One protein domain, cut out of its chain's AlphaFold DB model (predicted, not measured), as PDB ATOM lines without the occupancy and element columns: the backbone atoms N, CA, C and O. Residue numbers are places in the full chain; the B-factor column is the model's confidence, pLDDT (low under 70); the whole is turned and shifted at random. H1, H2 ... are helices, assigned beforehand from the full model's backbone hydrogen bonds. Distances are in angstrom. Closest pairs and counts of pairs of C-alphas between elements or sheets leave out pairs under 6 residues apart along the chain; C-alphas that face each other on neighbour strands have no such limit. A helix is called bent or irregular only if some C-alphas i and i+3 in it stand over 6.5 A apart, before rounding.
ATOM      1  N   SER A 946      44.279 -11.308  51.726       66.62
ATOM      2  CA  SER A 946      44.810  -9.987  52.090       66.62
ATOM      3  C   SER A 946      44.437  -9.725  53.558       66.62
ATOM      4  O   SER A 946      43.254  -9.851  53.890       66.62
ATOM      5  N   PRO A 947      45.359  -9.267  54.429       65.31
ATOM      6  CA  PRO A 947      45.051  -8.984  55.840       65.31
ATOM      7  C   PRO A 947      43.928  -7.940  56.030       65.31
ATOM      8  O   PRO A 947      43.268  -7.908  57.070       65.31
ATOM      9  N   PHE A 948      43.662  -7.129  54.999       66.62
ATOM     10  CA  PHE A 948      42.622  -6.095  54.980       66.62
ATOM     11  C   PHE A 948      41.258  -6.573  54.462       66.62
ATOM     12  O   PHE A 948      40.345  -5.763  54.324       66.62
ATOM     13  N   MET A 949      41.103  -7.851  54.113       76.44
ATOM     14  CA  MET A 949      39.830  -8.370  53.620       76.44
ATOM     15  C   MET A 949      38.884  -8.669  54.790       76.44
ATOM     16  O   MET A 949      39.178  -9.528  55.623       76.44
ATOM     17  N   SER A 950      37.739  -7.982  54.834       83.62
ATOM     18  CA  SER A 950      36.656  -8.265  55.777       83.62
ATOM     19  C   SER A 950      35.791  -9.437  55.307       83.62
ATOM     20  O   SER A 950      35.504  -9.614  54.117       83.62
ATOM     21  N   LEU A 951      35.358 -10.266  56.256       88.69
ATOM     22  CA  LEU A 951      34.349 -11.288  56.020       88.69
ATOM     23  C   LEU A 951      32.956 -10.658  56.016       88.69
ATOM     24  O   LEU A 951      32.648  -9.723  56.750       88.69
ATOM     25  N   ASN A 952      32.060 -11.221  55.211       89.50
ATOM     26  CA  ASN A 952      30.654 -10.857  55.292       89.50
ATOM     27  C   ASN A 952      30.060 -11.409  56.597       89.50
ATOM     28  O   ASN A 952      29.862 -12.618  56.702       89.50
ATOM     29  N   TYR A 953      29.705 -10.537  57.547       92.50
ATOM     30  CA  TYR A 953      29.161 -10.930  58.856       92.50
ATOM     31  C   TYR A 953      27.934 -11.859  58.775       92.50
ATOM     32  O   TYR A 953      27.677 -12.624  59.702       92.50
ATOM     33  N   ARG A 954      27.190 -11.874  57.656       93.25
ATOM     34  CA  ARG A 954      26.034 -12.769  57.454       93.25
ATOM     35  C   ARG A 954      26.385 -14.255  57.545       93.25
ATOM     36  O   ARG A 954      25.499 -15.068  57.804       93.25
ATOM     37  N   VAL A 955      27.653 -14.626  57.370       93.31
ATOM     38  CA  VAL A 955      28.110 -16.019  57.513       93.31
ATOM     39  C   VAL A 955      27.978 -16.529  58.955       93.31
ATOM     40  O   VAL A 955      27.871 -17.734  59.167       93.31
ATOM     41  N   PHE A 956      27.891 -15.625  59.940       96.06
ATOM     42  CA  PHE A 956      27.654 -15.950  61.350       96.06
ATOM     43  C   PHE A 956      26.179 -16.209  61.690       96.06
ATOM     44  O   PHE A 956      25.895 -16.666  62.794       96.06
ATOM     45  N   ASN A 957      25.233 -15.977  60.769       96.06
ATOM     46  CA  ASN A 957      23.794 -16.085  61.049       96.06
ATOM     47  C   ASN A 957      23.407 -17.453  61.643       96.06
ATOM     48  O   ASN A 957      22.823 -17.529  62.725       96.06
ATOM     49  N   GLN A 958      23.813 -18.546  60.985       95.69
ATOM     50  CA  GLN A 958      23.515 -19.897  61.468       95.69
ATOM     51  C   GLN A 958      24.184 -20.189  62.821       95.69
ATOM     52  O   GLN A 958      23.583 -20.848  63.666       95.69
ATOM     53  N   PHE A 959      25.398 -19.681  63.054       97.56
ATOM     54  CA  PHE A 959      26.086 -19.834  64.337       97.56
ATOM     55  C   PHE A 959      25.344 -19.107  65.465       97.56
ATOM     56  O   PHE A 959      25.068 -19.710  66.497       97.56
ATOM     57  N   CYS A 960      24.953 -17.846  65.262       98.19
ATOM     58  CA  CYS A 960      24.192 -17.087  66.254       98.19
ATOM     59  C   CYS A 960      22.817 -17.717  66.530       98.19
ATOM     60  O   CYS A 960      22.352 -17.687  67.670       98.19
ATOM     61  N   TYR A 961      22.175 -18.302  65.512       97.75
ATOM     62  CA  TYR A 961      20.940 -19.069  65.683       97.75
ATOM     63  C   TYR A 961      21.160 -20.317  66.552       97.75
ATOM     64  O   TYR A 961      20.433 -20.532  67.527       97.75
ATOM     65  N   ASP A 962      22.177 -21.123  66.227       98.12
ATOM     66  CA  ASP A 962      22.519 -22.332  66.983       98.12
ATOM     67  C   ASP A 962      22.889 -21.976  68.434       98.12
ATOM     68  O   ASP A 962      22.418 -22.617  69.372       98.12
ATOM     69  N   MET A 963      23.672 -20.910  68.633       98.38
ATOM     70  CA  MET A 963      24.073 -20.414  69.949       98.38
ATOM     71  C   MET A 963      22.873 -19.999  70.802       98.38
ATOM     72  O   MET A 963      22.781 -20.422  71.952       98.38
ATOM     73  N   ALA A 964      21.909 -19.265  70.236       98.19
ATOM     74  CA  ALA A 964      20.687 -18.890  70.947       98.19
ATOM     75  C   ALA A 964      19.920 -20.126  71.453       98.19
ATOM     76  O   ALA A 964      19.527 -20.193  72.619       98.19
ATOM     77  N   LYS A 965      19.774 -21.149  70.599       98.25
ATOM     78  CA  LYS A 965      19.118 -22.419  70.952       98.25
ATOM     79  C   LYS A 965      19.874 -23.201  72.027       98.25
ATOM     80  O   LYS A 965      19.254 -23.844  72.874       98.25
ATOM     81  N   LEU A 966      21.202 -23.151  72.016       98.19
ATOM     82  CA  LEU A 966      22.030 -23.791  73.037       98.19
ATOM     83  C   LEU A 966      21.955 -23.054  74.379       98.19
ATOM     84  O   LEU A 966      21.763 -23.706  75.405       98.19
ATOM     85  N   HIS A 967      21.983 -21.719  74.379       98.12
ATOM     86  CA  HIS A 967      21.810 -20.902  75.586       98.12
ATOM     87  C   HIS A 967      20.446 -21.120  76.251       98.12
ATOM     88  O   HIS A 967      20.381 -21.229  77.476       98.12
ATOM     89  N   GLU A 968      19.370 -21.264  75.461       97.12
ATOM     90  CA  GLU A 968      18.029 -21.651  75.947       97.12
ATOM     91  C   GLU A 968      18.047 -22.982  76.726       97.12
ATOM     92  O   GLU A 968      17.226 -23.190  77.617       97.12
ATOM     93  N   ASN A 969      18.997 -23.868  76.415       97.12
ATOM     94  CA  ASN A 969      19.182 -25.173  77.051       97.12
ATOM     95  C   ASN A 969      20.389 -25.208  78.011       97.12
ATOM     96  O   ASN A 969      20.846 -26.290  78.377       97.12
ATOM     97  N   HIS A 970      20.901 -24.043  78.427       96.38
ATOM     98  CA  HIS A 970      22.053 -23.899  79.327       96.38
ATOM     99  C   HIS A 970      23.341 -24.586  78.835       96.38
ATOM    100  O   HIS A 970      24.123 -25.106  79.633       96.38
ATOM    101  N   ILE A 971      23.566 -24.579  77.519       97.38
ATOM    102  CA  ILE A 971      24.801 -25.045  76.882       97.38
ATOM    103  C   ILE A 971      25.575 -23.826  76.369       97.38
ATOM    104  O   ILE A 971      25.008 -23.022  75.633       97.38
ATOM    105  N   PHE A 972      26.855 -23.701  76.739       96.75
ATOM    106  CA  PHE A 972      27.686 -22.516  76.457       96.75
ATOM    107  C   PHE A 972      29.041 -22.904  75.851       96.75
ATOM    108  O   PHE A 972      29.628 -23.907  76.260       96.75
ATOM    109  N   PHE A 973      29.541 -22.119  74.896       95.75
ATOM    110  CA  PHE A 973      30.756 -22.405  74.119       95.75
ATOM    111  C   PHE A 973      32.047 -22.117  74.879       95.75
ATOM    112  O   PHE A 973      32.980 -22.909  74.795       95.75
ATOM    113  N   ARG A 974      32.090 -21.019  75.640       93.31
ATOM    114  CA  ARG A 974      33.197 -20.587  76.509       93.31
ATOM    115  C   ARG A 974      34.514 -20.192  75.827       93.31
ATOM    116  O   ARG A 974      35.311 -19.548  76.507       93.31
ATOM    117  N   ASP A 975      34.755 -20.508  74.558       93.19
ATOM    118  CA  ASP A 975      35.961 -20.078  73.824       93.19
ATOM    119  C   ASP A 975      35.640 -19.708  72.363       93.19
ATOM    120  O   ASP A 975      36.022 -20.390  71.412       93.19
ATOM    121  N   ILE A 976      34.868 -18.636  72.177       95.88
ATOM    122  CA  ILE A 976      34.514 -18.107  70.851       95.88
ATOM    123  C   ILE A 976      35.594 -17.109  70.413       95.88
ATOM    124  O   ILE A 976      35.823 -16.115  71.097       95.88
ATOM    125  N   LYS A 977      36.248 -17.377  69.277       93.00
ATOM    126  CA  LYS A 977      37.302 -16.538  68.679       93.00
ATOM    127  C   LYS A 977      37.518 -16.903  67.203       93.00
ATOM    128  O   LYS A 977      37.185 -18.030  66.829       93.00
ATOM    129  N   PRO A 978      38.119 -16.036  66.367       91.38
ATOM    130  CA  PRO A 978      38.304 -16.286  64.936       91.38
ATOM    131  C   PRO A 978      39.018 -17.600  64.596       91.38
ATOM    132  O   PRO A 978      38.577 -18.304  63.690       91.38
ATOM    133  N   CYS A 979      40.065 -17.983  65.338       89.00
ATOM    134  CA  CYS A 979      40.800 -19.228  65.079       89.00
ATOM    135  C   CYS A 979      40.015 -20.508  65.438       89.00
ATOM    136  O   CYS A 979      40.389 -21.595  65.004       89.00
ATOM    137  N   ASN A 980      38.886 -20.387  66.149       93.75
ATOM    138  CA  ASN A 980      37.954 -21.492  66.400       93.75
ATOM    139  C   ASN A 980      36.821 -21.566  65.359       93.75
ATOM    140  O   ASN A 980      35.919 -22.394  65.493       93.75
ATOM    141  N   PHE A 981      36.853 -20.746  64.305       95.19
ATOM    142  CA  PHE A 981      35.917 -20.831  63.187       95.19
ATOM    143  C   PHE A 981      36.633 -21.208  61.900       95.19
ATOM    144  O   PHE A 981      37.550 -20.518  61.470       95.19
ATOM    145  N   THR A1012      28.020 -28.090  79.439       93.31
ATOM    146  CA  THR A1012      26.739 -28.807  79.285       93.31
ATOM    147  C   THR A1012      26.013 -29.055  80.610       93.31
ATOM    148  O   THR A1012      25.129 -29.919  80.682       93.31
ATOM    149  N   GLY A1013      26.404 -28.322  81.659       87.06
ATOM    150  CA  GLY A1013      25.883 -28.463  83.020       87.06
ATOM    151  C   GLY A1013      26.459 -29.642  83.806       87.06
ATOM    152  O   GLY A1013      25.978 -29.918  84.903       87.06
ATOM    153  N   GLU A1014      27.457 -30.348  83.267       84.00
ATOM    154  CA  GLU A1014      28.122 -31.436  83.986       84.00
ATOM    155  C   GLU A1014      29.085 -30.876  85.050       84.00
ATOM    156  O   GLU A1014      29.708 -29.837  84.815       84.00
ATOM    157  N   PRO A1015      29.259 -31.548  86.206       76.12
ATOM    158  CA  PRO A1015      30.125 -31.061  87.285       76.12
ATOM    159  C   PRO A1015      31.569 -30.789  86.843       76.12
ATOM    160  O   PRO A1015      32.169 -29.807  87.272       76.12
ATOM    161  N   GLU A1016      32.097 -31.632  85.952       76.12
ATOM    162  CA  GLU A1016      33.451 -31.524  85.393       76.12
ATOM    163  C   GLU A1016      33.646 -30.252  84.552       76.12
ATOM    164  O   GLU A1016      34.760 -29.741  84.445       76.12
ATOM    165  N   ASP A1017      32.565 -29.711  83.977       79.19
ATOM    166  CA  ASP A1017      32.634 -28.488  83.184       79.19
ATOM    167  C   ASP A1017      32.831 -27.257  84.088       79.19
ATOM    168  O   ASP A1017      33.516 -26.321  83.683       79.19
ATOM    169  N   VAL A1018      32.266 -27.240  85.305       76.19
ATOM    170  CA  VAL A1018      32.275 -26.070  86.214       76.19
ATOM    171  C   VAL A1018      33.689 -25.725  86.697       76.19
ATOM    172  O   VAL A1018      34.017 -24.553  86.845       76.19
ATOM    173  N   SER A1019      34.543 -26.727  86.909       64.25
ATOM    174  CA  SER A1019      35.892 -26.559  87.470       64.25
ATOM    175  C   SER A1019      36.980 -26.186  86.455       64.25
ATOM    176  O   SER A1019      38.147 -26.128  86.830       64.25
ATOM    177  N   LYS A1020      36.643 -25.994  85.172       71.88
ATOM    178  CA  LYS A1020      37.638 -25.817  84.102       71.88
ATOM    179  C   LYS A1020      37.884 -24.340  83.773       71.88
ATOM    180  O   LYS A1020      37.006 -23.678  83.216       71.88
ATOM    181  N   GLU A1021      39.095 -23.859  84.047       73.94
ATOM    182  CA  GLU A1021      39.600 -22.585  83.519       73.94
ATOM    183  C   GLU A1021      39.809 -22.712  82.003       73.94
ATOM    184  O   GLU A1021      40.471 -23.635  81.528       73.94
ATOM    185  N   CYS A1022      39.154 -21.846  81.232       79.94
ATOM    186  CA  CYS A1022      39.140 -21.894  79.769       79.94
ATOM    187  C   CYS A1022      38.782 -20.524  79.182       79.94
ATOM    188  O   CYS A1022      38.241 -19.662  79.884       79.94
ATOM    189  N   GLY A1023      38.966 -20.364  77.871       76.62
ATOM    190  CA  GLY A1023      38.669 -19.138  77.127       76.62
ATOM    191  C   GLY A1023      39.912 -18.313  76.803       76.62
ATOM    192  O   GLY A1023      40.974 -18.502  77.388       76.62
ATOM    193  N   THR A1024      39.760 -17.386  75.863       84.19
ATOM    194  CA  THR A1024      40.847 -16.529  75.377       84.19
ATOM    195  C   THR A1024      40.693 -15.115  75.913       84.19
ATOM    196  O   THR A1024      39.638 -14.501  75.746       84.19
ATOM    197  N   LEU A1025      41.749 -14.597  76.541       84.88
ATOM    198  CA  LEU A1025      41.738 -13.329  77.278       84.88
ATOM    199  C   LEU A1025      41.298 -12.136  76.418       84.88
ATOM    200  O   LEU A1025      40.484 -11.335  76.870       84.88
ATOM    201  N   ASN A1026      41.758 -12.073  75.163       86.06
ATOM    202  CA  ASN A1026      41.444 -10.995  74.212       86.06
ATOM    203  C   ASN A1026      39.950 -10.930  73.838       86.06
ATOM    204  O   ASN A1026      39.468  -9.917  73.347       86.06
ATOM    205  N   TYR A1027      39.190 -12.004  74.068       91.81
ATOM    206  CA  TYR A1027      37.761 -12.081  73.742       91.81
ATOM    207  C   TYR A1027      36.876 -12.050  74.995       91.81
ATOM    208  O   TYR A1027      35.704 -12.423  74.947       91.81
ATOM    209  N   SER A1028      37.423 -11.606  76.129       92.25
ATOM    210  CA  SER A1028      36.715 -11.509  77.406       92.25
ATOM    211  C   SER A1028      37.091 -10.228  78.154       92.25
ATOM    212  O   SER A1028      37.901  -9.432  77.697       92.25
ATOM    213  N   THR A1029      36.459 -10.017  79.305       91.75
ATOM    214  CA  THR A1029      36.868  -9.018  80.300       91.75
ATOM    215  C   THR A1029      37.354  -9.740  81.548       91.75
ATOM    216  O   THR A1029      36.950 -10.886  81.799       91.75
ATOM    217  N   LYS A1030      38.176  -9.075  82.362       89.00
ATOM    218  CA  LYS A1030      38.675  -9.634  83.623       89.00
ATOM    219  C   LYS A1030      37.540 -10.047  84.557       89.00
ATOM    220  O   LYS A1030      37.505 -11.184  85.023       89.00
ATOM    221  N   VAL A1031      36.542  -9.176  84.725       91.00
ATOM    222  CA  VAL A1031      35.375  -9.457  85.578       91.00
ATOM    223  C   VAL A1031      34.576 -10.658  85.051       91.00
ATOM    224  O   VAL A1031      34.099 -11.478  85.836       91.00
ATOM    225  N   LEU A1032      34.434 -10.814  83.727       91.88
ATOM    226  CA  LEU A1032      33.777 -11.998  83.160       91.88
ATOM    227  C   LEU A1032      34.579 -13.281  83.412       91.88
ATOM    228  O   LEU A1032      33.966 -14.295  83.742       91.88
ATOM    229  N   ILE A1033      35.909 -13.249  83.280       88.62
ATOM    230  CA  ILE A1033      36.785 -14.409  83.526       88.62
ATOM    231  C   ILE A1033      36.658 -14.873  84.978       88.62
ATOM    232  O   ILE A1033      36.387 -16.050  85.216       88.62
ATOM    233  N   GLU A1034      36.754 -13.948  85.934       86.81
ATOM    234  CA  GLU A1034      36.631 -14.245  87.368       86.81
ATOM    235  C   GLU A1034      35.277 -14.887  87.712       86.81
ATOM    236  O   GLU A1034      35.195 -15.832  88.500       86.81
ATOM    237  N   LEU A1035      34.192 -14.409  87.092       88.94
ATOM    238  CA  LEU A1035      32.842 -14.906  87.357       88.94
ATOM    239  C   LEU A1035      32.485 -16.173  86.566       88.94
ATOM    240  O   LEU A1035      31.532 -16.868  86.938       88.94
ATOM    241  N   LYS A1036      33.212 -16.506  85.495       87.44
ATOM    242  CA  LYS A1036      32.921 -17.641  84.601       87.44
ATOM    243  C   LYS A1036      32.903 -18.981  85.335       87.44
ATOM    244  O   LYS A1036      32.003 -19.794  85.114       87.44
ATOM    245  N   CYS A1037      33.833 -19.180  86.269       81.25
ATOM    246  CA  CYS A1037      33.953 -20.402  87.075       81.25
ATOM    247  C   CYS A1037      32.778 -20.616  88.048       81.25
ATOM    248  O   CYS A1037      32.627 -21.697  88.611       81.25
ATOM    249  N   SER A1038      31.894 -19.624  88.225       84.75
ATOM    250  CA  SER A1038      30.678 -19.784  89.038       84.75
ATOM    251  C   SER A1038      29.633 -20.713  88.408       84.75
ATOM    252  O   SER A1038      28.689 -21.117  89.088       84.75
ATOM    253  N   GLY A1039      29.742 -21.008  87.106       84.38
ATOM    254  CA  GLY A1039      28.730 -21.768  86.367       84.38
ATOM    255  C   GLY A1039      27.386 -21.041  86.220       84.38
ATOM    256  O   GLY A1039      26.401 -21.655  85.814       84.38
ATOM    257  N   ASN A1040      27.312 -19.746  86.558       92.12
ATOM    258  CA  ASN A1040      26.083 -18.965  86.462       92.12
ATOM    259  C   ASN A1040      25.667 -18.801  84.985       92.12
ATOM    260  O   ASN A1040      26.383 -18.131  84.235       92.12
ATOM    261  N   PRO A1041      24.493 -19.316  84.562       94.06
ATOM    262  CA  PRO A1041      24.070 -19.273  83.162       94.06
ATOM    263  C   PRO A1041      24.005 -17.864  82.566       94.06
ATOM    264  O   PRO A1041      24.242 -17.696  81.375       94.06
ATOM    265  N   LYS A1042      23.705 -16.838  83.377       95.94
ATOM    266  CA  LYS A1042      23.686 -15.446  82.902       95.94
ATOM    267  C   LYS A1042      25.087 -14.937  82.574       95.94
ATOM    268  O   LYS A1042      25.255 -14.269  81.565       95.94
ATOM    269  N   ILE A1043      26.072 -15.274  83.408       95.69
ATOM    270  CA  ILE A1043      27.470 -14.894  83.186       95.69
ATOM    271  C   ILE A1043      28.031 -15.650  81.984       95.69
ATOM    272  O   ILE A1043      28.608 -15.026  81.103       95.69
ATOM    273  N   LEU A1044      27.796 -16.964  81.897       95.62
ATOM    274  CA  LEU A1044      28.243 -17.773  80.760       95.62
ATOM    275  C   LEU A1044      27.628 -17.294  79.435       95.62
ATOM    276  O   LEU A1044      28.341 -17.206  78.437       95.62
ATOM    277  N   LYS A1045      26.342 -16.908  79.439       97.31
ATOM    278  CA  LYS A1045      25.703 -16.250  78.291       97.31
ATOM    279  C   LYS A1045      26.410 -14.943  77.929       97.31
ATOM    280  O   LYS A1045      26.742 -14.755  76.766       97.31
ATOM    281  N   SER A1046      26.668 -14.066  78.904       97.88
ATOM    282  CA  SER A1046      27.397 -12.812  78.664       97.88
ATOM    283  C   SER A1046      28.805 -13.049  78.109       97.88
ATOM    284  O   SER A1046      29.222 -12.302  77.234       97.88
ATOM    285  N   CYS A1047      29.524 -14.080  78.569       96.12
ATOM    286  CA  CYS A1047      30.831 -14.448  78.016       96.12
ATOM    287  C   CYS A1047      30.732 -14.805  76.528       96.12
ATOM    288  O   CYS A1047      31.473 -14.249  75.722       96.12
ATOM    289  N   ASP A1048      29.811 -15.702  76.165       97.94
ATOM    290  CA  ASP A1048      29.631 -16.130  74.776       97.94
ATOM    291  C   ASP A1048      29.161 -14.972  73.879       97.94
ATOM    292  O   ASP A1048      29.709 -14.768  72.797       97.94
ATOM    293  N   ASP A1049      28.179 -14.185  74.333       98.44
ATOM    294  CA  ASP A1049      27.641 -13.051  73.574       98.44
ATOM    295  C   ASP A1049      28.709 -11.971  73.337       98.44
ATOM    296  O   ASP A1049      28.816 -11.429  72.235       98.44
ATOM    297  N   TYR A1050      29.516 -11.664  74.358       98.12
ATOM    298  CA  TYR A1050      30.601 -10.688  74.260       98.12
ATOM    299  C   TYR A1050      31.677 -11.162  73.277       98.12
ATOM    300  O   TYR A1050      32.001 -10.450  72.326       98.12
ATOM    301  N   ALA A1051      32.153 -12.397  73.441       97.12
ATOM    302  CA  ALA A1051      33.165 -12.992  72.575       97.12
ATOM    303  C   ALA A1051      32.694 -13.114  71.113       97.12
ATOM    304  O   ALA A1051      33.459 -12.849  70.182       97.12
ATOM    305  N   ALA A1052      31.420 -13.455  70.889       97.69
ATOM    306  CA  ALA A1052      30.830 -13.528  69.555       97.69
ATOM    307  C   ALA A1052      30.733 -12.152  68.880       97.69
ATOM    308  O   ALA A1052      31.086 -12.037  67.707       97.69
ATOM    309  N   ILE A1053      30.312 -11.102  69.599       97.44
ATOM    310  CA  ILE A1053      30.295  -9.739  69.044       97.44
ATOM    311  C   ILE A1053      31.716  -9.293  68.685       97.44
ATOM    312  O   ILE A1053      31.922  -8.802  67.576       97.44
ATOM    313  N   LEU A1054      32.696  -9.499  69.572       95.62
ATOM    314  CA  LEU A1054      34.092  -9.148  69.294       95.62
ATOM    315  C   LEU A1054      34.648  -9.909  68.086       95.62
ATOM    316  O   LEU A1054      35.268  -9.302  67.220       95.62
ATOM    317  N   THR A1055      34.346 -11.204  67.969       95.31
ATOM    318  CA  THR A1055      34.727 -12.014  66.801       95.31
ATOM    319  C   THR A1055      34.117 -11.460  65.510       95.31
ATOM    320  O   THR A1055      34.796 -11.385  64.489       95.31
ATOM    321  N   ILE A1056      32.847 -11.043  65.521       95.19
ATOM    322  CA  ILE A1056      32.200 -10.451  64.338       95.19
ATOM    323  C   ILE A1056      32.837  -9.099  63.988       95.19
ATOM    324  O   ILE A1056      33.092  -8.839  62.813       95.19
ATOM    325  N   LEU A1057      33.122  -8.253  64.982       93.56
ATOM    326  CA  LEU A1057      33.762  -6.951  64.772       93.56
ATOM    327  C   LEU A1057      35.172  -7.099  64.185       93.56
ATOM    328  O   LEU A1057      35.465  -6.477  63.166       93.56
ATOM    329  N   ASP A1058      36.009  -7.954  64.772       90.25
ATOM    330  CA  ASP A1058      37.390  -8.178  64.322       90.25
ATOM    331  C   ASP A1058      37.461  -8.763  62.898       90.25
ATOM    332  O   ASP A1058      38.376  -8.483  62.123       90.25
ATOM    333  N   THR A1059      36.458  -9.556  62.511       90.06
ATOM    334  CA  THR A1059      36.475 -10.269  61.226       90.06
ATOM    335  C   THR A1059      35.716  -9.569  60.106       90.06
ATOM    336  O   THR A1059      36.020  -9.821  58.942       90.06
ATOM    337  N   SER A1060      34.729  -8.720  60.414       86.50
ATOM    338  CA  SER A1060      33.755  -8.231  59.421       86.50
ATOM    339  C   SER A1060      33.710  -6.712  59.234       86.50
ATOM    340  O   SER A1060      32.970  -6.233  58.372       86.50
ATOM    341  N   GLY A1061      34.432  -5.926  60.034       78.69
ATOM    342  CA  GLY A1061      34.473  -4.473  59.870       78.69
ATOM    343  C   GLY A1061      35.788  -4.004  59.271       78.69
ATOM    344  O   GLY A1061      36.819  -4.154  59.909       78.69
ATOM    345  N   ASP A1062      35.750  -3.384  58.088       81.62
ATOM    346  CA  ASP A1062      36.928  -2.746  57.474       81.62
ATOM    347  C   ASP A1062      37.569  -1.723  58.428       81.62
ATOM    348  O   ASP A1062      38.786  -1.575  58.488       81.62
ATOM    349  N   GLU A1063      36.727  -1.034  59.202       81.50
ATOM    350  CA  GLU A1063      37.100  -0.010  60.178       81.50
ATOM    351  C   GLU A1063      37.658  -0.586  61.490       81.50
ATOM    352  O   GLU A1063      38.211   0.151  62.306       81.50
ATOM    353  N   THR A1064      37.467  -1.887  61.705       78.88
ATOM    354  CA  THR A1064      37.828  -2.625  62.919       78.88
ATOM    355  C   THR A1064      38.795  -3.774  62.640       78.88
ATOM    356  O   THR A1064      39.070  -4.565  63.536       78.88
ATOM    357  N   VAL A1065      39.338  -3.862  61.420       68.12
ATOM    358  CA  VAL A1065      40.444  -4.766  61.090       68.12
ATOM    359  C   VAL A1065      41.638  -4.414  61.982       68.12
ATOM    360  O   VAL A1065      42.107  -3.278  61.953       68.12
ATOM    361  N   ASN A1066      42.134  -5.401  62.736       67.12
ATOM    362  CA  ASN A1066      43.175  -5.242  63.762       67.12
ATOM    363  C   ASN A1066      42.693  -4.425  64.966       67.12
ATOM    364  O   ASN A1066      43.394  -3.533  65.451       67.12
ATOM    365  N   LEU A1067      41.468  -4.699  65.422       76.62
ATOM    366  CA  LEU A1067      40.964  -4.125  66.659       76.62
ATOM    367  C   LEU A1067      41.938  -4.468  67.793       76.62
ATOM    368  O   LEU A1067      42.255  -5.635  68.000       76.62
ATOM    369  N   CYS A1068      42.392  -3.456  68.527       77.12
ATOM    370  CA  CYS A1068      43.146  -3.669  69.752       77.12
ATOM    371  C   CYS A1068      42.194  -4.270  70.795       77.12
ATOM    372  O   CYS A1068      41.274  -3.598  71.276       77.12
ATOM    373  N   LEU A1069      42.345  -5.569  71.048       81.50
ATOM    374  CA  LEU A1069      41.437  -6.339  71.894       81.50
ATOM    375  C   LEU A1069      41.942  -6.417  73.335       81.50
ATOM    376  O   LEU A1069      41.171  -6.777  74.229       81.50
ATOM    377  N   CYS A1070      43.203  -6.057  73.571       76.31
ATOM    378  CA  CYS A1070      43.790  -6.044  74.895       76.31
ATOM    379  C   CYS A1070      44.847  -4.927  75.061       76.31
ATOM    380  O   CYS A1070      45.438  -4.488  74.078       76.31
ATOM    381  N   PRO A1071      45.114  -4.435  76.289       66.06
ATOM    382  CA  PRO A1071      46.096  -3.370  76.525       66.06
ATOM    383  C   PRO A1071      47.503  -3.642  75.968       66.06
ATOM    384  O   PRO A1071      48.173  -2.698  75.548       66.06
ATOM    385  N   ALA A1072      47.940  -4.905  75.948       59.66
ATOM    386  CA  ALA A1072      49.270  -5.299  75.481       59.66
ATOM    387  C   ALA A1072      49.474  -5.090  73.966       59.66
ATOM    388  O   ALA A1072      50.606  -4.902  73.526       59.66
ATOM    389  N   ASP A1073      48.395  -5.028  73.176       56.44
ATOM    390  CA  ASP A1073      48.462  -4.792  71.726       56.44
ATOM    391  C   ASP A1073      48.928  -3.352  71.372       56.44
ATOM    392  O   ASP A1073      49.224  -3.069  70.211       56.44
ATOM    393  N   TYR A1074      49.003  -2.421  72.342       51.44
ATOM    394  CA  TYR A1074      49.493  -1.045  72.128       51.44
ATOM    395  C   TYR A1074      51.025  -0.893  72.204       51.44
ATOM    396  O   TYR A1074      51.542   0.155  71.804       51.44
ATOM    397  N   GLU A1075      51.767  -1.880  72.722       47.50
ATOM    398  CA  GLU A1075      53.227  -1.785  72.846       47.50
ATOM    399  C   GLU A1075      53.930  -2.334  71.588       47.50
ATOM    400  O   GLU A1075      53.991  -3.539  71.346       47.50
ATOM    401  N   ALA A1087      46.506 -12.278  83.568       48.53
ATOM    402  CA  ALA A1087      45.341 -11.535  84.079       48.53
ATOM    403  C   ALA A1087      45.504 -10.006  84.030       48.53
ATOM    404  O   ALA A1087      44.500  -9.294  84.073       48.53
ATOM    405  N   ASN A1088      46.736  -9.496  83.920       51.72
ATOM    406  CA  ASN A1088      46.994  -8.052  83.834       51.72
ATOM    407  C   ASN A1088      46.864  -7.504  82.402       51.72
ATOM    408  O   ASN A1088      46.775  -6.292  82.227       51.72
ATOM    409  N   ASP A1089      46.768  -8.394  81.413       65.94
ATOM    410  CA  ASP A1089      46.779  -8.050  79.991       65.94
ATOM    411  C   ASP A1089      45.382  -8.000  79.358       65.94
ATOM    412  O   ASP A1089      45.284  -7.969  78.143       65.94
ATOM    413  N   THR A1090      44.284  -8.012  80.123       79.81
ATOM    414  CA  THR A1090      42.912  -7.875  79.586       79.81
ATOM    415  C   THR A1090      42.205  -6.657  80.172       79.81
ATOM    416  O   THR A1090      42.562  -6.156  81.239       79.81
ATOM    417  N   TYR A1091      41.173  -6.176  79.486       86.75
ATOM    418  CA  TYR A1091      40.367  -5.063  79.968       86.75
ATOM    419  C   TYR A1091      39.554  -5.437  81.214       86.75
ATOM    420  O   TYR A1091      38.929  -6.499  81.284       86.75
ATOM    421  N   GLU A1092      39.519  -4.535  82.198       87.12
ATOM    422  CA  GLU A1092      38.733  -4.727  83.425       87.12
ATOM    423  C   GLU A1092      37.225  -4.782  83.097       87.12
ATOM    424  O   GLU A1092      36.495  -5.656  83.569       87.12
ATOM    425  N   HIS A1093      36.764  -3.877  82.230       90.94
ATOM    426  CA  HIS A1093      35.386  -3.788  81.726       90.94
ATOM    427  C   HIS A1093      35.304  -4.066  80.215       90.94
ATOM    428  O   HIS A1093      36.226  -4.630  79.636       90.94
ATOM    429  N   GLY A1094      34.191  -3.722  79.562       92.69
ATOM    430  CA  GLY A1094      34.006  -3.961  78.132       92.69
ATOM    431  C   GLY A1094      34.794  -2.992  77.239       92.69
ATOM    432  O   GLY A1094      35.233  -1.928  77.672       92.69
ATOM    433  N   ILE A1095      34.962  -3.336  75.962       93.31
ATOM    434  CA  ILE A1095      35.791  -2.588  75.002       93.31
ATOM    435  C   ILE A1095      35.357  -1.132  74.766       93.31
ATOM    436  O   ILE A1095      36.167  -0.313  74.340       93.31
ATOM    437  N   LEU A1096      34.094  -0.783  75.042       95.00
ATOM    438  CA  LEU A1096      33.585   0.592  74.945       95.00
ATOM    439  C   LEU A1096      33.658   1.370  76.266       95.00
ATOM    440  O   LEU A1096      33.191   2.511  76.311       95.00
ATOM    441  N   ASP A1097      34.197   0.781  77.335       94.75
ATOM    442  CA  ASP A1097      34.413   1.492  78.593       94.75
ATOM    443  C   ASP A1097      35.349   2.695  78.407       94.75
ATOM    444  O   ASP A1097      36.236   2.708  77.548       94.75
ATOM    445  N   GLN A1098      35.127   3.742  79.200       87.44
ATOM    446  CA  GLN A1098      35.863   4.996  79.089       87.44
ATOM    447  C   GLN A1098      37.382   4.809  79.264       87.44
ATOM    448  O   GLN A1098      38.126   5.540  78.616       87.44
ATOM    449  N   GLU A1099      37.828   3.819  80.047       84.94
ATOM    450  CA  GLU A1099      39.238   3.622  80.422       84.94
ATOM    451  C   GLU A1099      40.000   2.636  79.517       84.94
ATOM    452  O   GLU A1099      41.226   2.613  79.548       84.94
ATOM    453  N   ASN A1100      39.301   1.850  78.689       83.31
ATOM    454  CA  ASN A1100      39.895   0.705  77.985       83.31
ATOM    455  C   ASN A1100      40.476   1.038  76.599       83.31
ATOM    456  O   ASN A1100      41.582   0.622  76.264       83.31
ATOM    457  N   THR A1101      39.738   1.779  75.772       81.50
ATOM    458  CA  THR A1101      40.141   2.093  74.387       81.50
ATOM    459  C   THR A1101      40.074   3.588  74.099       81.50
ATOM    460  O   THR A1101      39.333   4.338  74.745       81.50
ATOM    461  N   ASP A1102      40.844   4.045  73.115       84.94
ATOM    462  CA  ASP A1102      40.804   5.434  72.671       84.94
ATOM    463  C   ASP A1102      39.480   5.769  71.941       84.94
ATOM    464  O   ASP A1102      38.758   4.898  71.444       84.94
ATOM    465  N   GLU A1103      39.130   7.058  71.869       88.69
ATOM    466  CA  GLU A1103      37.857   7.483  71.264       88.69
ATOM    467  C   GLU A1103      37.763   7.223  69.755       88.69
ATOM    468  O   GLU A1103      36.647   7.091  69.244       88.69
ATOM    469  N   TYR A1104      38.884   7.125  69.033       86.50
ATOM    470  CA  TYR A1104      38.861   6.782  67.613       86.50
ATOM    471  C   TYR A1104      38.453   5.318  67.430       86.50
ATOM    472  O   TYR A1104      37.501   5.046  66.696       86.50
ATOM    473  N   THR A1105      39.060   4.395  68.180       85.44
ATOM    474  CA  THR A1105      38.669   2.974  68.184       85.44
ATOM    475  C   THR A1105      37.198   2.799  68.575       85.44
ATOM    476  O   THR A1105      36.434   2.125  67.877       85.44
ATOM    477  N   LYS A1106      36.739   3.493  69.625       91.56
ATOM    478  CA  LYS A1106      35.318   3.495  70.023       91.56
ATOM    479  C   LYS A1106      34.402   4.022  68.921       91.56
ATOM    480  O   LYS A1106      33.313   3.481  68.718       91.56
ATOM    481  N   ALA A1107      34.796   5.084  68.218       91.12
ATOM    482  CA  ALA A1107      34.022   5.638  67.112       91.12
ATOM    483  C   ALA A1107      33.921   4.658  65.931       91.12
ATOM    484  O   ALA A1107      32.830   4.503  65.370       91.12
ATOM    485  N   SER A1108      35.006   3.948  65.604       90.88
ATOM    486  CA  SER A1108      35.014   2.888  64.588       90.88
ATOM    487  C   SER A1108      34.076   1.742  64.967       90.88
ATOM    488  O   SER A1108      33.183   1.402  64.189       90.88
ATOM    489  N   ILE A1109      34.164   1.233  66.203       94.00
ATOM    490  CA  ILE A1109      33.256   0.189  66.709       94.00
ATOM    491  C   ILE A1109      31.796   0.653  66.617       94.00
ATOM    492  O   ILE A1109      30.954  -0.048  66.059       94.00
ATOM    493  N   ARG A1110      31.474   1.859  67.105       95.25
ATOM    494  CA  ARG A1110      30.107   2.415  67.038       95.25
ATOM    495  C   ARG A1110      29.597   2.536  65.598       95.25
ATOM    496  O   ARG A1110      28.397   2.378  65.375       95.25
ATOM    497  N   THR A1111      30.478   2.815  64.640       93.62
ATOM    498  CA  THR A1111      30.139   2.891  63.211       93.62
ATOM    499  C   THR A1111      29.764   1.517  62.662       93.62
ATOM    500  O   THR A1111      28.707   1.382  62.044       93.62
ATOM    501  N   VAL A1112      30.554   0.483  62.963       93.31
ATOM    502  CA  VAL A1112      30.250  -0.897  62.555       93.31
ATOM    503  C   VAL A1112      28.974  -1.405  63.231       93.31
ATOM    504  O   VAL A1112      28.119  -1.980  62.562       93.31
ATOM    505  N   LEU A1113      28.776  -1.130  64.525       95.94
ATOM    506  CA  LEU A1113      27.564  -1.530  65.250       95.94
ATOM    507  C   LEU A1113      26.292  -0.947  64.628       95.94
ATOM    508  O   LEU A1113      25.318  -1.672  64.475       95.94
ATOM    509  N   LYS A1114      26.303   0.323  64.203       95.44
ATOM    510  CA  LYS A1114      25.168   0.933  63.481       95.44
ATOM    511  C   LYS A1114      24.837   0.226  62.164       95.44
ATOM    512  O   LYS A1114      23.705   0.313  61.707       95.44
ATOM    513  N   ARG A1115      25.822  -0.427  61.540       92.69
ATOM    514  CA  ARG A1115      25.646  -1.187  60.296       92.69
ATOM    515  C   ARG A1115      25.069  -2.578  60.550       92.69
ATOM    516  O   ARG A1115      24.248  -3.024  59.759       92.69
ATOM    517  N   ILE A1116      25.514  -3.263  61.606       95.56
ATOM    518  CA  ILE A1116      25.205  -4.689  61.824       95.56
ATOM    519  C   ILE A1116      24.120  -4.945  62.876       95.56
ATOM    520  O   ILE A1116      23.556  -6.033  62.910       95.56
ATOM    521  N   ILE A1117      23.829  -3.996  63.767       97.50
ATOM    522  CA  ILE A1117      22.842  -4.154  64.843       97.50
ATOM    523  C   ILE A1117      21.548  -3.447  64.448       97.50
ATOM    524  O   ILE A1117      21.575  -2.311  63.983       97.50
ATOM    525  N   LYS A1118      20.397  -4.088  64.683       97.69
ATOM    526  CA  LYS A1118      19.095  -3.441  64.472       97.69
ATOM    527  C   LYS A1118      18.955  -2.219  65.379       97.69
ATOM    528  O   LYS A1118      19.247  -2.282  66.573       97.69
ATOM    529  N   GLU A1119      18.409  -1.139  64.826       97.00
ATOM    530  CA  GLU A1119      18.312   0.170  65.487       97.00
ATOM    531  C   GLU A1119      17.714   0.104  66.905       97.00
ATOM    532  O   GLU A1119      18.209   0.739  67.831       97.00
ATOM    533  N   ASN A1120      16.687  -0.725  67.115       97.75
ATOM    534  CA  ASN A1120      16.001  -0.858  68.402       97.75
ATOM    535  C   ASN A1120      16.813  -1.582  69.496       97.75
ATOM    536  O   ASN A1120      16.400  -1.555  70.653       97.75
ATOM    537  N   TYR A1121      17.927  -2.233  69.151       98.31
ATOM    538  CA  TYR A1121      18.827  -2.901  70.099       98.31
ATOM    539  C   TYR A1121      20.189  -2.206  70.230       98.31
ATOM    540  O   TYR A1121      20.973  -2.573  71.107       98.31
ATOM    541  N   LEU A1122      20.478  -1.203  69.392       98.00
ATOM    542  CA  LEU A1122      21.792  -0.565  69.307       98.00
ATOM    543  C   LEU A1122      22.269  -0.004  70.655       98.00
ATOM    544  O   LEU A1122      23.406  -0.257  71.053       98.00
ATOM    545  N   GLU A1123      21.406   0.712  71.379       97.94
ATOM    546  CA  GLU A1123      21.745   1.287  72.688       97.94
ATOM    547  C   GLU A1123      22.076   0.198  73.721       97.94
ATOM    548  O   GLU A1123      23.080   0.293  74.426       97.94
ATOM    549  N   SER A1124      21.283  -0.876  73.773       98.19
ATOM    550  CA  SER A1124      21.520  -1.995  74.692       98.19
ATOM    551  C   SER A1124      22.831  -2.721  74.389       98.19
ATOM    552  O   SER A1124      23.550  -3.086  75.315       98.19
ATOM    553  N   VAL A1125      23.179  -2.894  73.109       98.25
ATOM    554  CA  VAL A1125      24.465  -3.490  72.708       98.25
ATOM    555  C   VAL A1125      25.637  -2.586  73.080       98.25
ATOM    556  O   VAL A1125      26.652  -3.079  73.564       98.25
ATOM    557  N   GLN A1126      25.507  -1.266  72.919       98.06
ATOM    558  CA  GLN A1126      26.548  -0.326  73.343       98.06
ATOM    559  C   GLN A1126      26.762  -0.362  74.861       98.06
ATOM    560  O   GLN A1126      27.902  -0.450  75.303       98.06
ATOM    561  N   GLN A1127      25.685  -0.372  75.655       98.19
ATOM    562  CA  GLN A1127      25.766  -0.505  77.115       98.19
ATOM    563  C   GLN A1127      26.369  -1.854  77.545       98.19
ATOM    564  O   GLN A1127      27.153  -1.903  78.496       98.19
ATOM    565  N   PHE A1128      26.042  -2.937  76.833       98.44
ATOM    566  CA  PHE A1128      26.626  -4.262  77.048       98.44
ATOM    567  C   PHE A1128      28.130  -4.289  76.755       98.44
ATOM    568  O   PHE A1128      28.897  -4.820  77.551       98.44
ATOM    569  N   LEU A1129      28.579  -3.676  75.656       97.62
ATOM    570  CA  LEU A1129      30.003  -3.579  75.315       97.62
ATOM    571  C   LEU A1129      30.783  -2.592  76.196       97.62
ATOM    572  O   LEU A1129      32.007  -2.583  76.138       97.62
ATOM    573  N   THR A1130      30.109  -1.767  77.001       97.19
ATOM    574  CA  THR A1130      30.733  -0.980  78.075       97.19
ATOM    575  C   THR A1130      30.922  -1.828  79.333       97.19
ATOM    576  O   THR A1130      32.010  -1.856  79.894       97.19
ATOM    577  N   ASP A1131      29.890  -2.558  79.768       97.44
ATOM    578  CA  ASP A1131      29.966  -3.444  80.936       97.44
ATOM    579  C   ASP A1131      29.027  -4.657  80.758       97.44
ATOM    580  O   ASP A1131      27.820  -4.557  81.030       97.44
ATOM    581  N   PRO A1132      29.553  -5.817  80.317       97.12
ATOM    582  CA  PRO A1132      28.733  -6.982  79.978       97.12
ATOM    583  C   PRO A1132      28.161  -7.717  81.202       97.12
ATOM    584  O   PRO A1132      27.287  -8.581  81.058       97.12
ATOM    585  N   VAL A1133      28.638  -7.386  82.406       96.38
ATOM    586  CA  VAL A1133      28.162  -7.956  83.673       96.38
ATOM    587  C   VAL A1133      27.017  -7.122  84.235       96.38
ATOM    588  O   VAL A1133      26.010  -7.689  84.667       96.38
ATOM    589  N   LYS A1134      27.130  -5.787  84.205       97.19
ATOM    590  CA  LYS A1134      26.057  -4.881  84.647       97.19
ATOM    591  C   LYS A1134      24.903  -4.804  83.649       97.19
ATOM    592  O   LYS A1134      23.754  -4.720  84.078       97.19
ATOM    593  N   ASN A1135      25.195  -4.863  82.347       97.62
ATOM    594  CA  ASN A1135      24.213  -4.662  81.276       97.62
ATOM    595  C   ASN A1135      24.054  -5.899  80.364       97.62
ATOM    596  O   ASN A1135      24.193  -5.763  79.149       97.62
ATOM    597  N   PRO A1136      23.777  -7.110  80.890       97.06
ATOM    598  CA  PRO A1136      23.708  -8.326  80.080       97.06
ATOM    599  C   PRO A1136      22.586  -8.259  79.034       97.06
ATOM    600  O   PRO A1136      21.480  -7.791  79.317       97.06
ATOM    601  N   LEU A1137      22.839  -8.795  77.836       97.81
ATOM    602  CA  LEU A1137      21.847  -8.814  76.759       97.81
ATOM    603  C   LEU A1137      20.661  -9.724  77.094       97.81
ATOM    604  O   LEU A1137      20.818 -10.911  77.406       97.81
ATOM    605  N   THR A1138      19.458  -9.165  76.976       96.19
ATOM    606  CA  THR A1138      18.192  -9.878  77.192       96.19
ATOM    607  C   THR A1138      17.746 -10.654  75.956       96.19
ATOM    608  O   THR A1138      17.306 -11.794  76.088       96.19
ATOM    609  N   ALA A1139      17.881 -10.058  74.770       97.62
ATOM    610  CA  ALA A1139      17.645 -10.717  73.488       97.62
ATOM    611  C   ALA A1139      18.877 -11.526  73.043       97.62
ATOM    612  O   ALA A1139      19.996 -11.303  73.513       97.62
ATOM    613  N   SER A1140      18.664 -12.492  72.151       98.12
ATOM    614  CA  SER A1140      19.755 -13.278  71.560       98.12
ATOM    615  C   SER A1140      20.478 -12.499  70.457       98.12
ATOM    616  O   SER A1140      19.872 -11.661  69.788       98.12
ATOM    617  N   LEU A1141      21.753 -12.807  70.189       98.12
ATOM    618  CA  LEU A1141      22.477 -12.153  69.087       98.12
ATOM    619  C   LEU A1141      21.803 -12.356  67.724       98.12
ATOM    620  O   LEU A1141      21.784 -11.436  66.911       98.12
ATOM    621  N   HIS A1142      21.187 -13.518  67.487       98.19
ATOM    622  CA  HIS A1142      20.425 -13.779  66.262       98.19
ATOM    623  C   HIS A1142      19.230 -12.822  66.088       98.19
ATOM    624  O   HIS A1142      18.894 -12.449  64.966       98.19
ATOM    625  N   GLU A1143      18.590 -12.399  67.181       97.88
ATOM    626  CA  GLU A1143      17.505 -11.412  67.149       97.88
ATOM    627  C   GLU A1143      18.019  -9.974  67.037       97.88
ATOM    628  O   GLU A1143      17.347  -9.145  66.420       97.88
ATOM    629  N   ILE A1144      19.180  -9.685  67.624       98.06
ATOM    630  CA  ILE A1144      19.776  -8.347  67.721       98.06
ATOM    631  C   ILE A1144      20.440  -7.913  66.404       98.06
ATOM    632  O   ILE A1144      20.291  -6.759  66.000       98.06
ATOM    633  N   ILE A1145      21.163  -8.819  65.741       97.69
ATOM    634  CA  ILE A1145      21.889  -8.532  64.497       97.69
ATOM    635  C   ILE A1145      20.896  -8.374  63.336       97.69
ATOM    636  O   ILE A1145      19.906  -9.104  63.215       97.69
ATOM    637  N   ASP A1146      21.143  -7.388  62.480       96.56
ATOM    638  CA  ASP A1146      20.398  -7.165  61.250       96.56
ATOM    639  C   ASP A1146      20.970  -8.027  60.125       96.56
ATOM    640  O   ASP A1146      22.007  -7.722  59.561       96.56
ATOM    641  N   TRP A1147      20.287  -9.116  59.776       94.44
ATOM    642  CA  TRP A1147      20.720 -10.012  58.697       94.44
ATOM    643  C   TRP A1147      20.223  -9.594  57.300       94.44
ATOM    644  O   TRP A1147      20.466 -10.317  56.330       94.44
ATOM    645  N   THR A1148      19.468  -8.492  57.191       86.50
ATOM    646  CA  THR A1148      18.763  -8.093  55.956       86.50
ATOM    647  C   THR A1148      19.512  -7.056  55.123       86.50
ATOM    648  O   THR A1148      19.486  -7.149  53.890       86.50
ATOM    649  N   ASN A1149      20.197  -6.122  55.788       60.88
ATOM    650  CA  ASN A1149      21.020  -5.067  55.186       60.88
ATOM    651  C   ASN A1149      22.385  -5.581  54.742       60.88
ATOM    652  O   ASN A1149      22.786  -5.253  53.607       60.88
TER     653      ASN A1149
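This is residues 946 to 981, 1012 to 1075 and 1087 to 1149 of the 1149 residues of an uncharacterized protein of Parashewanella spongiae (UniProt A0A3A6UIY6). A long helix, H4, runs through the middle of a rounded all-helix domain, with H1 side by side with it and running opposite ways. H6 and H7 run crosswise to H4, short H3 packs on residues 1043 to 1047 of H4, and short H8 packs on H1; H2 and H5 lie far out. The printed part has 163 residues, with eight named helices, H1 to H8 in order, and no named strand; just under half of the residues, 81, are in named elements. It is compact, with a radius of gyration of the C-alphas of 15.0 A and spans of 42 by 38 by 31 A.

Start at H1, residues 953 to 968, which has a kink of 31 degrees near residue 960. H1 touches H4, residues 1041 to 1060, at a shallow tilt of 5 degrees, opposite ways; their closest C-alphas are those of Tyr 953 and Ser 1060, 5.4 A apart. Look next at H3, residues 1030 to 1036: it touches H4 at a steep tilt of 49 degrees, opposite ways, closest at the C-alphas of Lys 1036 and Leu 1044, 6.1 A. H6, residues 1103 to 1116, and H7, residues 1119 to 1130, form a helical hairpin that only just touches, with 3 pairs of C-alphas within 8 A, the closest Lys 1114 and Leu 1122 at 6.9 A; their tilt of 36 degrees is only just steep. H7 is close to H4 but not clearly touching, about perpendicular at 75 degrees, with the C-alphas of Tyr 1050 and Leu 1129 closest at 7.2 A. With residues 957 to 964 alone, H1 touches H8, residues 1141 to 1144, closest at the C-alphas of Cys 960 and His 1142, 5.0 A. Helix packing is mostly crossed, but only just. Each O i to N i+4 pair is within hydrogen-bond range in H3, H4 and H6, against 9 of 12 in H1 and 6 of 8 in H7; H2, residues 1015 to 1018, H5, residues 1071 to 1074, and H8 are too short for one.

Find C-alpha 953 at (29.161, -10.930, 58.856), where H1 begins; it spans 23.0 A and is irregular, with C-alphas 955 and 958 7.2 A apart. H4 starts at C-alpha 1041, (24.070, -19.273, 83.162), and covers 27.9 A. H6 spans 19.9 A; H7 spans 17.7 A and is irregular, with C-alphas 1120 and 1123 7.5 A apart. H8 ends at C-alpha 1144, (19.776, -8.347, 67.721).

The C-alphas farthest apart, Ser 946 and Pro 1015, are 43.6 A apart. Residues 982 to 1011 and 1076 to 1086 are not printed, leaving gaps of 20.2 A and 16.8 A between C-alphas. The link from H2 to H3 is long. Mean pLDDT of the printed part is 88.8, with 15 residues under 70, among them 1071 to 1075.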